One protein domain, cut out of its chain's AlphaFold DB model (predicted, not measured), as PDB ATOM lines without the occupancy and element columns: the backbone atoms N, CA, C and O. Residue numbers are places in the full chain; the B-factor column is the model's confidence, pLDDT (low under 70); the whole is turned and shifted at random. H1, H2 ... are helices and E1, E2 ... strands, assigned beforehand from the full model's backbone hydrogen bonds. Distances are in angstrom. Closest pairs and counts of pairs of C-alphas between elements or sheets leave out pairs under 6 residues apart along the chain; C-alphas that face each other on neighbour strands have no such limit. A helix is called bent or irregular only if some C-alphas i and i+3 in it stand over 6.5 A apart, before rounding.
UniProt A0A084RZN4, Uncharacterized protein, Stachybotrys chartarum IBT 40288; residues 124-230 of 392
ATOM      1  N   THR A 124       0.843  34.798 -33.030       61.19
ATOM      2  CA  THR A 124       1.720  35.684 -32.286       61.19
ATOM      3  C   THR A 124       3.150  35.318 -32.643       61.19
ATOM      4  O   THR A 124       3.608  34.232 -32.289       61.19
ATOM      5  N   ALA A 125       3.860  36.204 -33.339       68.50
ATOM      6  CA  ALA A 125       5.306  36.111 -33.399       68.50
ATOM      7  C   ALA A 125       5.926  36.908 -32.284       68.50
ATOM      8  O   ALA A 125       5.787  38.128 -32.178       68.50
ATOM      9  N   THR A 126       6.696  36.185 -31.504       62.19
ATOM     10  CA  THR A 126       7.628  36.757 -30.565       62.19
ATOM     11  C   THR A 126       8.972  36.813 -31.276       62.19
ATOM     12  O   THR A 126       9.621  35.784 -31.454       62.19
ATOM     13  N   THR A 127       9.384  37.997 -31.727       62.94
ATOM     14  CA  THR A 127      10.750  38.200 -32.217       62.94
ATOM     15  C   THR A 127      11.541  38.853 -31.103       62.94
ATOM     16  O   THR A 127      11.237  39.963 -30.666       62.94
ATOM     17  N   THR A 128      12.569  38.165 -30.622       52.16
ATOM     18  CA  THR A 128      13.546  38.771 -29.724       52.16
ATOM     19  C   THR A 128      14.424  39.684 -30.577       52.16
ATOM     20  O   THR A 128      15.135  39.173 -31.446       52.16
ATOM     21  N   PRO A 129      14.362  41.017 -30.419       57.38
ATOM     22  CA  PRO A 129      15.278  41.891 -31.139       57.38
ATOM     23  C   PRO A 129      16.723  41.508 -30.777       57.38
ATOM     24  O   PRO A 129      16.967  41.118 -29.629       57.38
ATOM     25  N   PRO A 130      17.677  41.597 -31.726       58.00
ATOM     26  CA  PRO A 130      19.073  41.305 -31.431       58.00
ATOM     27  C   PRO A 130      19.538  42.172 -30.257       58.00
ATOM     28  O   PRO A 130      19.060  43.299 -30.076       58.00
ATOM     29  N   SER A 131      20.432  41.624 -29.430       67.25
ATOM     30  CA  SER A 131      21.017  42.366 -28.315       67.25
ATOM     31  C   SER A 131      21.594  43.694 -28.806       67.25
ATOM     32  O   SER A 131      22.088  43.793 -29.929       67.25
ATOM     33  N   GLU A 132      21.523  44.728 -27.969       74.38
ATOM     34  CA  GLU A 132      22.003  46.072 -28.326       74.38
ATOM     35  C   GLU A 132      23.496  46.071 -28.696       74.38
ATOM     36  O   GLU A 132      23.924  46.803 -29.584       74.38
ATOM     37  N   CYS A 133      24.267  45.188 -28.063       85.94
ATOM     38  CA  CYS A 133      25.679  44.962 -28.341       85.94
ATOM     39  C   CYS A 133      26.053  43.476 -28.258       85.94
ATOM     40  O   CYS A 133      25.311  42.667 -27.690       85.94
ATOM     41  N   GLU A 134      27.209  43.117 -28.817       88.44
ATOM     42  CA  GLU A 134      27.802  41.773 -28.719       88.44
ATOM     43  C   GLU A 134      28.405  41.533 -27.328       88.44
ATOM     44  O   GLU A 134      28.251  40.467 -26.737       88.44
ATOM     45  N   TYR A 135      29.080  42.558 -26.801       90.69
ATOM     46  CA  TYR A 135      29.805  42.540 -25.535       90.69
ATOM     47  C   TYR A 135      29.644  43.899 -24.854       90.69
ATOM     48  O   TYR A 135      29.754  44.940 -25.510       90.69
ATOM     49  N   LYS A 136      29.402  43.904 -23.541       91.50
ATOM     50  CA  LYS A 136      29.217  45.137 -22.769       91.50
ATOM     51  C   LYS A 136      30.270  45.281 -21.677       91.50
ATOM     52  O   LYS A 136      30.520  44.343 -20.926       91.50
ATOM     53  N   VAL A 137      30.849  46.474 -21.563       92.50
ATOM     54  CA  VAL A 137      31.744  46.840 -20.457       92.50
ATOM     55  C   VAL A 137      31.394  48.246 -19.990       92.50
ATOM     56  O   VAL A 137      31.609  49.217 -20.708       92.50
ATOM     57  N   GLY A 138      30.829  48.365 -18.787       92.25
ATOM     58  CA  GLY A 138      30.393  49.657 -18.255       92.25
ATOM     59  C   GLY A 138      29.443  50.382 -19.212       92.25
ATOM     60  O   GLY A 138      28.373  49.868 -19.550       92.25
ATOM     61  N   LYS A 139      29.847  51.582 -19.641       92.56
ATOM     62  CA  LYS A 139      29.108  52.415 -20.606       92.56
ATOM     63  C   LYS A 139      29.391  52.053 -22.067       92.56
ATOM     64  O   LYS A 139      28.675  52.520 -22.950       92.56
ATOM     65  N   TRP A 140      30.410  51.242 -22.326       94.69
ATOM     66  CA  TRP A 140      30.800  50.852 -23.669       94.69
ATOM     67  C   TRP A 140      30.068  49.598 -24.140       94.69
ATOM     68  O   TRP A 140      29.826  48.649 -23.388       94.69
ATOM     69  N   CYS A 141      29.755  49.608 -25.430       91.38
ATOM     70  CA  CYS A 141      28.986  48.590 -26.120       91.38
ATOM     71  C   CYS A 141      29.703  48.217 -27.421       91.38
ATOM     72  O   CYS A 141      29.861  49.057 -28.309       91.38
ATOM     73  N   ALA A 142      30.104  46.951 -27.544       91.50
ATOM     74  CA  ALA A 142      30.704  46.421 -28.761       91.50
ATOM     75  C   ALA A 142      29.631  46.197 -29.841       91.50
ATOM     76  O   ALA A 142      28.635  45.518 -29.564       91.50
ATOM     77  N   PRO A 143      29.811  46.687 -31.080       89.38
ATOM     78  CA  PRO A 143      28.960  46.264 -32.184       89.38
ATOM     79  C   PRO A 143      29.083  44.753 -32.421       89.38
ATOM     80  O   PRO A 143      30.054  44.114 -32.007       89.38
ATOM     81  N   HIS A 144      28.089  44.196 -33.114       88.69
ATOM     82  CA  HIS A 144      28.090  42.788 -33.505       88.69
ATOM     83  C   HIS A 144      29.284  42.467 -34.396       88.69
ATOM     84  O   HIS A 144      29.525  43.151 -35.394       88.69
ATOM     85  N   ILE A 145      30.024  41.416 -34.042       89.81
ATOM     86  CA  ILE A 145      31.058  40.891 -34.931       89.81
ATOM     87  C   ILE A 145      30.373  40.136 -36.083       89.81
ATOM     88  O   ILE A 145      29.338  39.501 -35.849       89.81
ATOM     89  N   PRO A 146      30.926  40.170 -37.308       89.62
ATOM     90  CA  PRO A 146      30.379  39.438 -38.443       89.62
ATOM     91  C   PRO A 146      30.134  37.961 -38.131       89.62
ATOM     92  O   PRO A 146      30.920  37.326 -37.423       89.62
ATOM     93  N   ASP A 147      29.054  37.413 -38.683       91.50
ATOM     94  CA  ASP A 147      28.849  35.969 -38.693       91.50
ATOM     95  C   ASP A 147      29.871  35.286 -39.603       91.50
ATOM     96  O   ASP A 147      30.385  35.871 -40.560       91.50
ATOM     97  N   PHE A 148      30.167  34.027 -39.293       92.75
ATOM     98  CA  PHE A 148      31.108  33.221 -40.056       92.75
ATOM     99  C   PHE A 148      30.779  31.735 -39.980       92.75
ATOM    100  O   PHE A 148      30.357  31.218 -38.941       92.75
ATOM    101  N   ASP A 149      31.045  31.058 -41.091       92.19
ATOM    102  CA  ASP A 149      30.895  29.617 -41.305       92.19
ATOM    103  C   ASP A 149      32.144  28.972 -41.947       92.19
ATOM    104  O   ASP A 149      32.200  27.758 -42.145       92.19
ATOM    105  N   HIS A 150      33.188  29.765 -42.205       89.69
ATOM    106  CA  HIS A 150      34.476  29.341 -42.759       89.69
ATOM    107  C   HIS A 150      35.638  30.162 -42.169       89.69
ATOM    108  O   HIS A 150      35.430  31.167 -41.484       89.69
ATOM    109  N   GLU A 151      36.873  29.723 -42.423       89.44
ATOM    110  CA  GLU A 151      38.099  30.259 -41.808       89.44
ATOM    111  C   GLU A 151      38.340  31.744 -42.097       89.44
ATOM    112  O   GLU A 151      38.562  32.511 -41.160       89.44
ATOM    113  N   ASP A 152      38.207  32.176 -43.353       87.44
ATOM    114  CA  ASP A 152      38.398  33.585 -43.722       87.44
ATOM    115  C   ASP A 152      37.398  34.501 -43.000       87.44
ATOM    116  O   ASP A 152      37.798  35.500 -42.398       87.44
ATOM    117  N   GLY A 153      36.114  34.123 -42.983       89.44
ATOM    118  CA  GLY A 153      35.076  34.842 -42.243       89.44
ATOM    119  C   GLY A 153      35.339  34.878 -40.734       89.44
ATOM    120  O   GLY A 153      35.137  35.911 -40.098       89.44
ATOM    121  N   CYS A 154      35.855  33.787 -40.154       92.50
ATOM    122  CA  CYS A 154      36.240  33.739 -38.740       92.50
ATOM    123  C   CYS A 154      37.355  34.743 -38.440       92.50
ATOM    124  O   CYS A 154      37.269  35.528 -37.491       92.50
ATOM    125  N   LEU A 155      38.395  34.759 -39.278       88.94
ATOM    126  CA  LEU A 155      39.496  35.701 -39.144       88.94
ATOM    127  C   LEU A 155      39.004  37.144 -39.308       88.94
ATOM    128  O   LEU A 155      39.451  38.015 -38.567       88.94
ATOM    129  N   ASP A 156      38.072  37.419 -40.219       87.50
ATOM    130  CA  ASP A 156      37.457  38.743 -40.373       87.50
ATOM    131  C   ASP A 156      36.623  39.165 -39.151       87.50
ATOM    132  O   ASP A 156      36.679  40.328 -38.727       87.50
ATOM    133  N   ALA A 157      35.934  38.221 -38.508       91.25
ATOM    134  CA  ALA A 157      35.228  38.463 -37.255       91.25
ATOM    135  C   ALA A 157      36.188  38.764 -36.094       91.25
ATOM    136  O   ALA A 157      35.999  39.752 -35.378       91.25
ATOM    137  N   TRP A 158      37.272  37.994 -35.950       91.81
ATOM    138  CA  TRP A 158      38.331  38.292 -34.979       91.81
ATOM    139  C   TRP A 158      38.947  39.677 -35.215       91.81
ATOM    140  O   TRP A 158      39.084  40.456 -34.273       91.81
ATOM    141  N   LYS A 159      39.288  40.018 -36.463       87.25
ATOM    142  CA  LYS A 159      39.851  41.334 -36.814       87.25
ATOM    143  C   LYS A 159      38.906  42.467 -36.429       87.25
ATOM    144  O   LYS A 159      39.359  43.511 -35.967       87.25
ATOM    145  N   THR A 160      37.604  42.260 -36.613       90.81
ATOM    146  CA  THR A 160      36.579  43.211 -36.172       90.81
ATOM    147  C   THR A 160      36.596  43.355 -34.652       90.81
ATOM    148  O   THR A 160      36.653  44.477 -34.166       90.81
ATOM    149  N   CYS A 161      36.672  42.249 -33.906       93.44
ATOM    150  CA  CYS A 161      36.830  42.270 -32.448       93.44
ATOM    151  C   CYS A 161      38.094  43.034 -32.012       93.44
ATOM    152  O   CYS A 161      38.033  43.908 -31.153       93.44
ATOM    153  N   ALA A 162      39.240  42.767 -32.645       91.94
ATOM    154  CA  ALA A 162      40.515  43.392 -32.298       91.94
ATOM    155  C   ALA A 162      40.493  44.925 -32.461       91.94
ATOM    156  O   ALA A 162      41.039  45.638 -31.621       91.94
ATOM    157  N   LYS A 163      39.815  45.445 -33.494       91.62
ATOM    158  CA  LYS A 163      39.640  46.897 -33.712       91.62
ATOM    159  C   LYS A 163      38.869  47.596 -32.588       91.62
ATOM    160  O   LYS A 163      38.978  48.807 -32.444       91.62
ATOM    161  N   LEU A 164      38.075  46.854 -31.819       94.06
ATOM    162  CA  LEU A 164      37.186  47.398 -30.798       94.06
ATOM    163  C   LEU A 164      37.859  47.566 -29.430       94.06
ATOM    164  O   LEU A 164      37.321  48.284 -28.589       94.06
ATOM    165  N   VAL A 165      39.022  46.943 -29.204       93.62
ATOM    166  CA  VAL A 165      39.685  46.899 -27.888       93.62
ATOM    167  C   VAL A 165      39.960  48.299 -27.340       93.62
ATOM    168  O   VAL A 165      39.556  48.594 -26.220       93.62
ATOM    169  N   THR A 166      40.560  49.181 -28.137       95.81
ATOM    170  CA  THR A 166      40.827  50.581 -27.757       95.81
ATOM    171  C   THR A 166      39.540  51.329 -27.410       95.81
ATOM    172  O   THR A 166      39.444  51.979 -26.375       95.81
ATOM    173  N   SER A 167      38.480  51.154 -28.205       96.75
ATOM    174  CA  SER A 167      37.200  51.805 -27.903       96.75
ATOM    175  C   SER A 167      36.586  51.335 -26.577       96.75
ATOM    176  O   SER A 167      35.901  52.117 -25.921       96.75
ATOM    177  N   CYS A 168      36.864  50.098 -26.144       96.69
ATOM    178  CA  CYS A 168      36.468  49.637 -24.816       96.69
ATOM    179  C   CYS A 168      37.142  50.479 -23.736       96.69
ATOM    180  O   CYS A 168      36.447  51.065 -22.908       96.69
ATOM    181  N   TRP A 169      38.473  50.580 -23.767       95.69
ATOM    182  CA  TRP A 169      39.231  51.341 -22.772       95.69
ATOM    183  C   TRP A 169      38.778  52.800 -22.712       95.69
ATOM    184  O   TRP A 169      38.499  53.312 -21.629       95.69
ATOM    185  N   LYS A 170      38.598  53.420 -23.882       95.81
ATOM    186  CA  LYS A 170      38.195  54.820 -24.027       95.81
ATOM    187  C   LYS A 170      36.789  55.133 -23.505       95.81
ATOM    188  O   LYS A 170      36.556  56.214 -22.971       95.81
ATOM    189  N   TYR A 171      35.830  54.217 -23.659       96.06
ATOM    190  CA  TYR A 171      34.410  54.527 -23.426       96.06
ATOM    191  C   TYR A 171      33.740  53.723 -22.310       96.06
ATOM    192  O   TYR A 171      32.621  54.059 -21.918       96.06
ATOM    193  N   ALA A 172      34.375  52.678 -21.773       95.38
ATOM    194  CA  ALA A 172      33.791  51.876 -20.696       95.38
ATOM    195  C   ALA A 172      33.569  52.702 -19.422       95.38
ATOM    196  O   ALA A 172      32.562  52.519 -18.727       95.38
ATOM    197  N   GLY A 173      34.489  53.637 -19.168       94.31
ATOM    198  CA  GLY A 173      34.564  54.436 -17.952       94.31
ATOM    199  C   GLY A 173      35.105  53.634 -16.770       94.31
ATOM    200  O   GLY A 173      34.793  52.457 -16.594       94.31
ATOM    201  N   PHE A 174      35.904  54.278 -15.929       92.12
ATOM    202  CA  PHE A 174      36.406  53.673 -14.700       92.12
ATOM    203  C   PHE A 174      35.275  53.545 -13.649       92.12
ATOM    204  O   PHE A 174      34.451  54.459 -13.541       92.12
ATOM    205  N   PRO A 175      35.173  52.429 -12.893       91.69
ATOM    206  CA  PRO A 175      36.111  51.303 -12.820       91.69
ATOM    207  C   PRO A 175      35.917  50.226 -13.889       91.69
ATOM    208  O   PRO A 175      36.754  49.343 -14.001       91.69
ATOM    209  N   ALA A 176      34.837  50.263 -14.672       92.06
ATOM    210  CA  ALA A 176      34.510  49.189 -15.609       92.06
ATOM    211  C   ALA A 176      35.578  48.975 -16.694       92.06
ATOM    212  O   ALA A 176      35.717  47.859 -17.185       92.06
ATOM    213  N   SER A 177      36.357  50.001 -17.040       92.94
ATOM    214  CA  SER A 177      37.448  49.901 -18.014       92.94
ATOM    215  C   SER A 177      38.490  48.830 -17.673       92.94
ATOM    216  O   SER A 177      39.093  48.285 -18.589       92.94
ATOM    217  N   ILE A 178      38.649  48.420 -16.408       89.75
ATOM    218  CA  ILE A 178      39.535  47.298 -16.036       89.75
ATOM    219  C   ILE A 178      39.137  45.971 -16.713       89.75
ATOM    220  O   ILE A 178      39.991  45.131 -16.994       89.75
ATOM    221  N   GLU A 179      37.851  45.797 -17.032       91.19
ATOM    222  CA  GLU A 179      37.316  44.607 -17.700       91.19
ATOM    223  C   GLU A 179      37.560  44.623 -19.218       91.19
ATOM    224  O   GLU A 179      37.316  43.629 -19.909       91.19
ATOM    225  N   CYS A 180      38.092  45.714 -19.772       93.44
ATOM    226  CA  CYS A 180      38.484  45.760 -21.180       93.44
ATOM    227  C   CYS A 180      39.671  44.839 -21.487       93.44
ATOM    228  O   CYS A 180      39.795  44.351 -22.614       93.44
ATOM    229  N   LEU A 181      40.484  44.487 -20.484       90.38
ATOM    230  CA  LEU A 181      41.480  43.426 -20.624       90.38
ATOM    231  C   LEU A 181      40.815  42.060 -20.842       90.38
ATOM    232  O   LEU A 181      41.283  41.264 -21.660       90.38
ATOM    233  N   THR A 182      39.712  41.789 -20.143       91.06
ATOM    234  CA  THR A 182      38.904  40.576 -20.333       91.06
ATOM    235  C   THR A 182      38.330  40.534 -21.747       91.06
ATOM    236  O   THR A 182      38.430  39.507 -22.419       91.06
ATOM    237  N   PHE A 183      37.807  41.660 -22.240       92.81
ATOM    238  CA  PHE A 183      37.347  41.781 -23.625       92.81
ATOM    239  C   PHE A 183      38.479  41.535 -24.643       92.81
ATOM    240  O   PHE A 183      38.310  40.758 -25.582       92.81
ATOM    241  N   SER A 184      39.663  42.116 -24.428       91.25
ATOM    242  CA  SER A 184      40.844  41.887 -25.276       91.25
ATOM    243  C   SER A 184      41.237  40.402 -25.327       91.25
ATOM    244  O   SER A 184      41.414  39.827 -26.406       91.25
ATOM    245  N   LYS A 185      41.276  39.730 -24.167       90.31
ATOM    246  CA  LYS A 185      41.523  38.281 -24.072       90.31
ATOM    247  C   LYS A 185      40.455  37.470 -24.798       90.31
ATOM    248  O   LYS A 185      40.787  36.490 -25.461       90.31
ATOM    249  N   TRP A 186      39.191  37.883 -24.713       93.06
ATOM    250  CA  TRP A 186      38.097  37.248 -25.440       93.06
ATOM    251  C   TRP A 186      38.287  37.348 -26.960       93.06
ATOM    252  O   TRP A 186      38.211  36.323 -27.638       93.06
ATOM    253  N   CYS A 187      38.665  38.517 -27.493       93.19
ATOM    254  CA  CYS A 187      39.055  38.643 -28.903       93.19
ATOM    255  C   CYS A 187      40.229  37.714 -29.259       93.19
ATOM    256  O   CYS A 187      40.221  37.078 -30.314       93.19
ATOM    257  N   GLY A 188      41.219  37.577 -28.369       90.69
ATOM    258  CA  GLY A 188      42.299  36.597 -28.511       90.69
ATOM    259  C   GLY A 188      41.798  35.147 -28.570       90.69
ATOM    260  O   GLY A 188      42.300  34.357 -29.364       90.69
ATOM    261  N   GLY A 189      40.765  34.799 -27.802       91.88
ATOM    262  CA  GLY A 189      40.105  33.491 -27.856       91.88
ATOM    263  C   GLY A 189      39.426  33.207 -29.200       91.88
ATOM    264  O   GLY A 189      39.538  32.096 -29.726       91.88
ATOM    265  N   ILE A 190      38.795  34.221 -29.808       92.75
ATOM    266  CA  ILE A 190      38.237  34.119 -31.170       92.75
ATOM    267  C   ILE A 190      39.359  33.831 -32.170       92.75
ATOM    268  O   ILE A 190      39.242  32.901 -32.965       92.75
ATOM    269  N   LYS A 191      40.480  34.563 -32.084       91.06
ATOM    270  CA  LYS A 191      41.667  34.312 -32.917       91.06
ATOM    271  C   LYS A 191      42.118  32.858 -32.817       91.06
ATOM    272  O   LYS A 191      42.278  32.196 -33.838       91.06
ATOM    273  N   GLN A 192      42.311  32.366 -31.591       91.81
ATOM    274  CA  GLN A 192      42.752  30.991 -31.357       91.81
ATOM    275  C   GLN A 192      41.776  29.996 -31.984       91.81
ATOM    276  O   GLN A 192      42.205  29.151 -32.760       91.81
ATOM    277  N   TYR A 193      40.468  30.164 -31.762       93.06
ATOM    278  CA  TYR A 193      39.445  29.323 -32.390       93.06
ATOM    279  C   TYR A 193      39.562  29.297 -33.923       93.06
ATOM    280  O   TYR A 193      39.496  28.216 -34.513       93.06
ATOM    281  N   CYS A 194      39.782  30.448 -34.567       91.75
ATOM    282  CA  CYS A 194      39.941  30.507 -36.020       91.75
ATOM    283  C   CYS A 194      41.140  29.672 -36.505       91.75
ATOM    284  O   CYS A 194      40.997  28.885 -37.439       91.75
ATOM    285  N   TYR A 195      42.296  29.775 -35.839       88.62
ATOM    286  CA  TYR A 195      43.513  29.064 -36.254       88.62
ATOM    287  C   TYR A 195      43.564  27.585 -35.847       88.62
ATOM    288  O   TYR A 195      44.249  26.807 -36.519       88.62
ATOM    289  N   SER A 196      42.893  27.174 -34.766       87.75
ATOM    290  CA  SER A 196      42.961  25.790 -34.272       87.75
ATOM    291  C   SER A 196      41.726  24.954 -34.586       87.75
ATOM    292  O   SER A 196      41.858  23.830 -35.067       87.75
ATOM    293  N   ASP A 197      40.531  25.465 -34.302       86.38
ATOM    294  CA  ASP A 197      39.304  24.657 -34.283       86.38
ATOM    295  C   ASP A 197      38.510  24.774 -35.571       86.38
ATOM    296  O   ASP A 197      37.890  23.804 -35.991       86.38
ATOM    297  N   CYS A 198      38.539  25.951 -36.186       88.75
ATOM    298  CA  CYS A 198      37.879  26.230 -37.452       88.75
ATOM    299  C   CYS A 198      38.697  25.691 -38.640       88.75
ATOM    300  O   CYS A 198      38.154  25.124 -39.589       88.75
ATOM    301  N   ARG A 199      40.023  25.774 -38.554       83.75
ATOM    302  CA  ARG A 199      40.938  25.388 -39.627       83.75
ATOM    303  C   ARG A 199      40.803  23.925 -40.052       83.75
ATOM    304  O   ARG A 199      41.132  22.994 -39.316       83.75
ATOM    305  N   GLY A 200      40.324  23.723 -41.279       75.44
ATOM    306  CA  GLY A 200      40.068  22.400 -41.860       75.44
ATOM    307  C   GLY A 200      38.851  21.655 -41.285       75.44
ATOM    308  O   GLY A 200      38.683  20.465 -41.570       75.44
ATOM    309  N   ARG A 201      38.000  22.322 -40.493       82.25
ATOM    310  CA  ARG A 201      36.820  21.752 -39.816       82.25
ATOM    311  C   ARG A 201      35.585  22.646 -40.004       82.25
ATOM    312  O   ARG A 201      35.589  23.564 -40.815       82.25
ATOM    313  N   THR A 202      34.499  22.339 -39.293       81.75
ATOM    314  CA  THR A 202      33.293  23.175 -39.249       81.75
ATOM    315  C   THR A 202      33.548  24.431 -38.424       81.75
ATOM    316  O   THR A 202      33.840  24.329 -37.232       81.75
ATOM    317  N   CYS A 203      33.385  25.599 -39.034       88.38
ATOM    318  CA  CYS A 203      33.456  26.882 -38.348       88.38
ATOM    319  C   CYS A 203      32.043  27.385 -38.071       88.38
ATOM    320  O   CYS A 203      31.174  27.307 -38.934       88.38
ATOM    321  N   SER A 204      31.790  27.910 -36.876       92.69
ATOM    322  CA  SER A 204      30.580  28.698 -36.633       92.69
ATOM    323  C   SER A 204      30.788  29.674 -35.486       92.69
ATOM    324  O   SER A 204      31.427  29.336 -34.484       92.69
ATOM    325  N   LYS A 205      30.186  30.864 -35.592       91.56
ATOM    326  CA  LYS A 205      30.191  31.863 -34.511       91.56
ATOM    327  C   LYS A 205      29.676  31.288 -33.191       91.56
ATOM    328  O   LYS A 205      30.278  31.503 -32.144       91.56
ATOM    329  N   LYS A 206      28.628  30.461 -33.256       91.06
ATOM    330  CA  LYS A 206      28.067  29.777 -32.086       91.06
ATOM    331  C   LYS A 206      29.104  28.906 -31.367       91.06
ATOM    332  O   LYS A 206      29.330  29.101 -30.180       91.06
ATOM    333  N   GLN A 207      29.769  27.986 -32.072       91.25
ATOM    334  CA  GLN A 207      30.783  27.119 -31.454       91.25
ATOM    335  C   GLN A 207      31.979  27.914 -30.921       91.25
ATOM    336  O   GLN A 207      32.511  27.592 -29.859       91.25
ATOM    337  N   CYS A 208      32.383  28.966 -31.641       92.75
ATOM    338  CA  CYS A 208      33.421  29.878 -31.177       92.75
ATOM    339  C   CYS A 208      33.065  30.468 -29.810       92.75
ATOM    340  O   CYS A 208      33.914  30.511 -28.922       92.75
ATOM    341  N   PHE A 209      31.818  30.897 -29.629       91.44
ATOM    342  CA  PHE A 209      31.355  31.544 -28.404       91.44
ATOM    343  C   PHE A 209      31.070  30.549 -27.285       91.44
ATOM    344  O   PHE A 209      31.331  30.849 -26.126       91.44
ATOM    345  N   ASP A 210      30.605  29.345 -27.613       89.88
ATOM    346  CA  ASP A 210      30.447  28.271 -26.632       89.88
ATOM    347  C   ASP A 210      31.797  27.901 -25.991       89.88
ATOM    348  O   ASP A 210      31.852  27.610 -24.793       89.88
ATOM    349  N   ARG A 211      32.887  27.961 -26.770       88.06
ATOM    350  CA  ARG A 211      34.261  27.707 -26.308       88.06
ATOM    351  C   ARG A 211      34.920  28.926 -25.665       88.06
ATOM    352  O   ARG A 211      35.651  28.781 -24.692       88.06
ATOM    353  N   ASN A 212      34.645  30.115 -26.193       87.75
ATOM    354  CA  ASN A 212      35.138  31.394 -25.695       87.75
ATOM    355  C   ASN A 212      33.967  32.192 -25.123       87.75
ATOM    356  O   ASN A 212      33.534  33.181 -25.717       87.75
ATOM    357  N   LYS A 213      33.412  31.738 -23.995       85.81
ATOM    358  CA  LYS A 213      32.232  32.390 -23.420       85.81
ATOM    359  C   LYS A 213      32.570  33.829 -23.016       85.81
ATOM    360  O   LYS A 213      33.505  34.016 -22.233       85.81
ATOM    361  N   PRO A 214      31.838  34.838 -23.519       79.25
ATOM    362  CA  PRO A 214      32.015  36.203 -23.048       79.25
ATOM    363  C   PRO A 214      31.634  36.267 -21.566       79.25
ATOM    364  O   PRO A 214      30.632  35.677 -21.164       79.25
ATOM    365  N   GLN A 215      32.430  36.958 -20.746       76.00
ATOM    366  CA  GLN A 215      32.125  37.106 -19.315       76.00
ATOM    367  C   GLN A 215      30.973  38.086 -19.073       76.00
ATOM    368  O   GLN A 215      30.200  37.902 -18.142       76.00
ATOM    369  N   ASN A 216      30.817  39.070 -19.962       69.12
ATOM    370  CA  ASN A 216      29.717  40.031 -19.944       69.12
ATOM    371  C   ASN A 216      28.875  39.906 -21.226       69.12
ATOM    372  O   ASN A 216      28.917  40.803 -22.077       69.12
ATOM    373  N   PRO A 217      28.140  38.790 -21.409       65.75
ATOM    374  CA  PRO A 217      27.194  38.687 -22.509       65.75
ATOM    375  C   PRO A 217      26.127  39.768 -22.341       65.75
ATOM    376  O   PRO A 217      25.680  40.046 -21.224       65.75
ATOM    377  N   SER A 218      25.706  40.386 -23.442       63.66
ATOM    378  CA  SER A 218      24.614  41.356 -23.386       63.66
ATOM    379  C   SER A 218      23.364  40.766 -22.729       63.66
ATOM    380  O   SER A 218      22.984  39.636 -23.052       63.66
ATOM    381  N   PRO A 219      22.662  41.529 -21.870       57.03
ATOM    382  CA  PRO A 219      21.346  41.123 -21.408       57.03
ATOM    383  C   PRO A 219      20.389  41.041 -22.613       57.03
ATOM    384  O   PRO A 219      20.397  41.937 -23.465       57.03
ATOM    385  N   PRO A 220      19.572  39.978 -22.723       56.59
ATOM    386  CA  PRO A 220      18.603  39.867 -23.803       56.59
ATOM    387  C   PRO A 220      17.610  41.029 -23.716       56.59
ATOM    388  O   PRO A 220      17.068  41.329 -22.651       56.59
ATOM    389  N   LYS A 221      17.365  41.698 -24.847       56.56
ATOM    390  CA  LYS A 221      16.316  42.715 -24.931       56.56
ATOM    391  C   LYS A 221      14.953  42.013 -24.789       56.56
ATOM    392  O   LYS A 221      14.797  40.921 -25.342       56.56
ATOM    393  N   PRO A 222      13.981  42.586 -24.049       58.38
ATOM    394  CA  PRO A 222      12.669  41.973 -23.899       58.38
ATOM    395  C   PRO A 222      12.057  41.677 -25.275       58.38
ATOM    396  O   PRO A 222      12.196  42.494 -26.194       58.38
ATOM    397  N   PRO A 223      11.420  40.506 -25.435       66.44
ATOM    398  CA  PRO A 223      10.849  40.109 -26.708       66.44
ATOM    399  C   PRO A 223       9.793  41.113 -27.170       66.44
ATOM    400  O   PRO A 223       8.990  41.599 -26.372       66.44
ATOM    401  N   ILE A 224       9.788  41.406 -28.469       68.12
ATOM    402  CA  ILE A 224       8.737  42.205 -29.090       68.12
ATOM    403  C   ILE A 224       7.717  41.226 -29.659       68.12
ATOM    404  O   ILE A 224       8.044  40.358 -30.472       68.12
ATOM    405  N   THR A 225       6.479  41.365 -29.206       74.94
ATOM    406  CA  THR A 225       5.369  40.508 -29.606       74.94
ATOM    407  C   THR A 225       4.549  41.227 -30.671       74.94
ATOM    408  O   THR A 225       3.952  42.264 -30.387       74.94
ATOM    409  N   SER A 226       4.512  40.686 -31.889       68.06
ATOM    410  CA  SER A 226       3.671  41.176 -32.988       68.06
ATOM    411  C   SER A 226       2.675  40.097 -33.399       68.06
ATOM    412  O   SER A 226       3.028  38.925 -33.513       68.06
ATOM    413  N   THR A 227       1.424  40.475 -33.647       67.88
ATOM    414  CA  THR A 227       0.372  39.560 -34.105       67.88
ATOM    415  C   THR A 227       0.201  39.655 -35.622       67.88
ATOM    416  O   THR A 227       0.130  40.748 -36.177       67.88
ATOM    417  N   TYR A 228       0.159  38.513 -36.314       71.00
ATOM    418  CA  TYR A 228      -0.051  38.426 -37.764       71.00
ATOM    419  C   TYR A 228      -0.838  37.160 -38.177       71.00
ATOM    420  O   TYR A 228      -0.968  36.231 -37.381       71.00
ATOM    421  N   PRO A 229      -1.368  37.073 -39.413       64.31
ATOM    422  CA  PRO A 229      -2.015  35.864 -39.944       64.31
ATOM    423  C   PRO A 229      -0.984  34.790 -40.350       64.31
ATOM    424  O   PRO A 229       0.002  35.105 -41.014       64.31
ATOM    425  N   CYS A 230      -1.190  33.524 -39.975       45.53
ATOM    426  CA  CYS A 230      -0.237  32.437 -40.252       45.53
ATOM    427  C   CYS A 230      -0.022  32.138 -41.755       45.53
ATOM    428  O   CYS A 230      -0.987  31.971 -42.498       45.53
TER     429      CYS A 230
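Overview. This is residues 124 to 230 of the 392 residues of an uncharacterized protein of Stachybotrys chartarum IBT 40288 (UniProt A0A084RZN4). Two long helices, H1 and H2, lie side by side as a helical hairpin, with the small strand hairpin E2-E3 packed lengthwise on the half of it near the H1 to H2 link, beside residues 160 to 172 of H1 and 176 to 186 of H2, and the short helix H3 nearer its other end. A thin arm made by both ends of the printed part sticks out, E1 and E4 paired at its tip. The 107 printed residues run E1 E2 E3 H1 H2 H3 E4, mixed in class, with two antiparallel sheets of two strands. The whole is only just loose, close to compact, with a radius of gyration of the C-alphas of 15.7 A, and flat, spanning 46 by 42 by 18 A.

Arrangement. E1, residues 124 to 127, is the antiparallel neighbour of E4, residues 224 to 229, with N 125 and O 226 at 2.9 A. E2, residues 135 to 137, forms a hairpin with E3, residues 140 to 142; N 140 and O 137 are at 2.9 A. The closest C-alphas of E3 and H1, residues 151 to 172, are those of Trp 140 and Ala 172, at 4.3 A. H1 touches H2, residues 176 to 198, at a shallow tilt of 6 degrees, opposite ways, closest at C-alphas 169 and 177, 5.3 A. H2, with residues 190 to 193 alone, only just touches H3, residues 205 to 211, with 3 pairs of C-alphas within 8 A, the closest 193 and 208 at 6.2 A. Every O i to N i+4 pair is within hydrogen-bond range in H3, 14 of 18 in H1 and 15 of 19 in H2.

Along the chain. E1 begins at C-alpha 124 (1.720, 35.684, -32.286). H1 is 30.5 A long and irregular, with C-alphas 163 and 166 at 7.1 A; H2 is 31.9 A. E4, 16.5 A, ends at C-alpha 229 (-2.015, 35.864, -39.944).

Size, cuts and confidence. The C-alphas farthest apart, of Phe 174 and Cys 230, are 49.5 A apart. The printed part has no cut; the link H3 to E4, 12 residues, is long. Residues under 70 in pLDDT include 124 to 131 and 216 to 224.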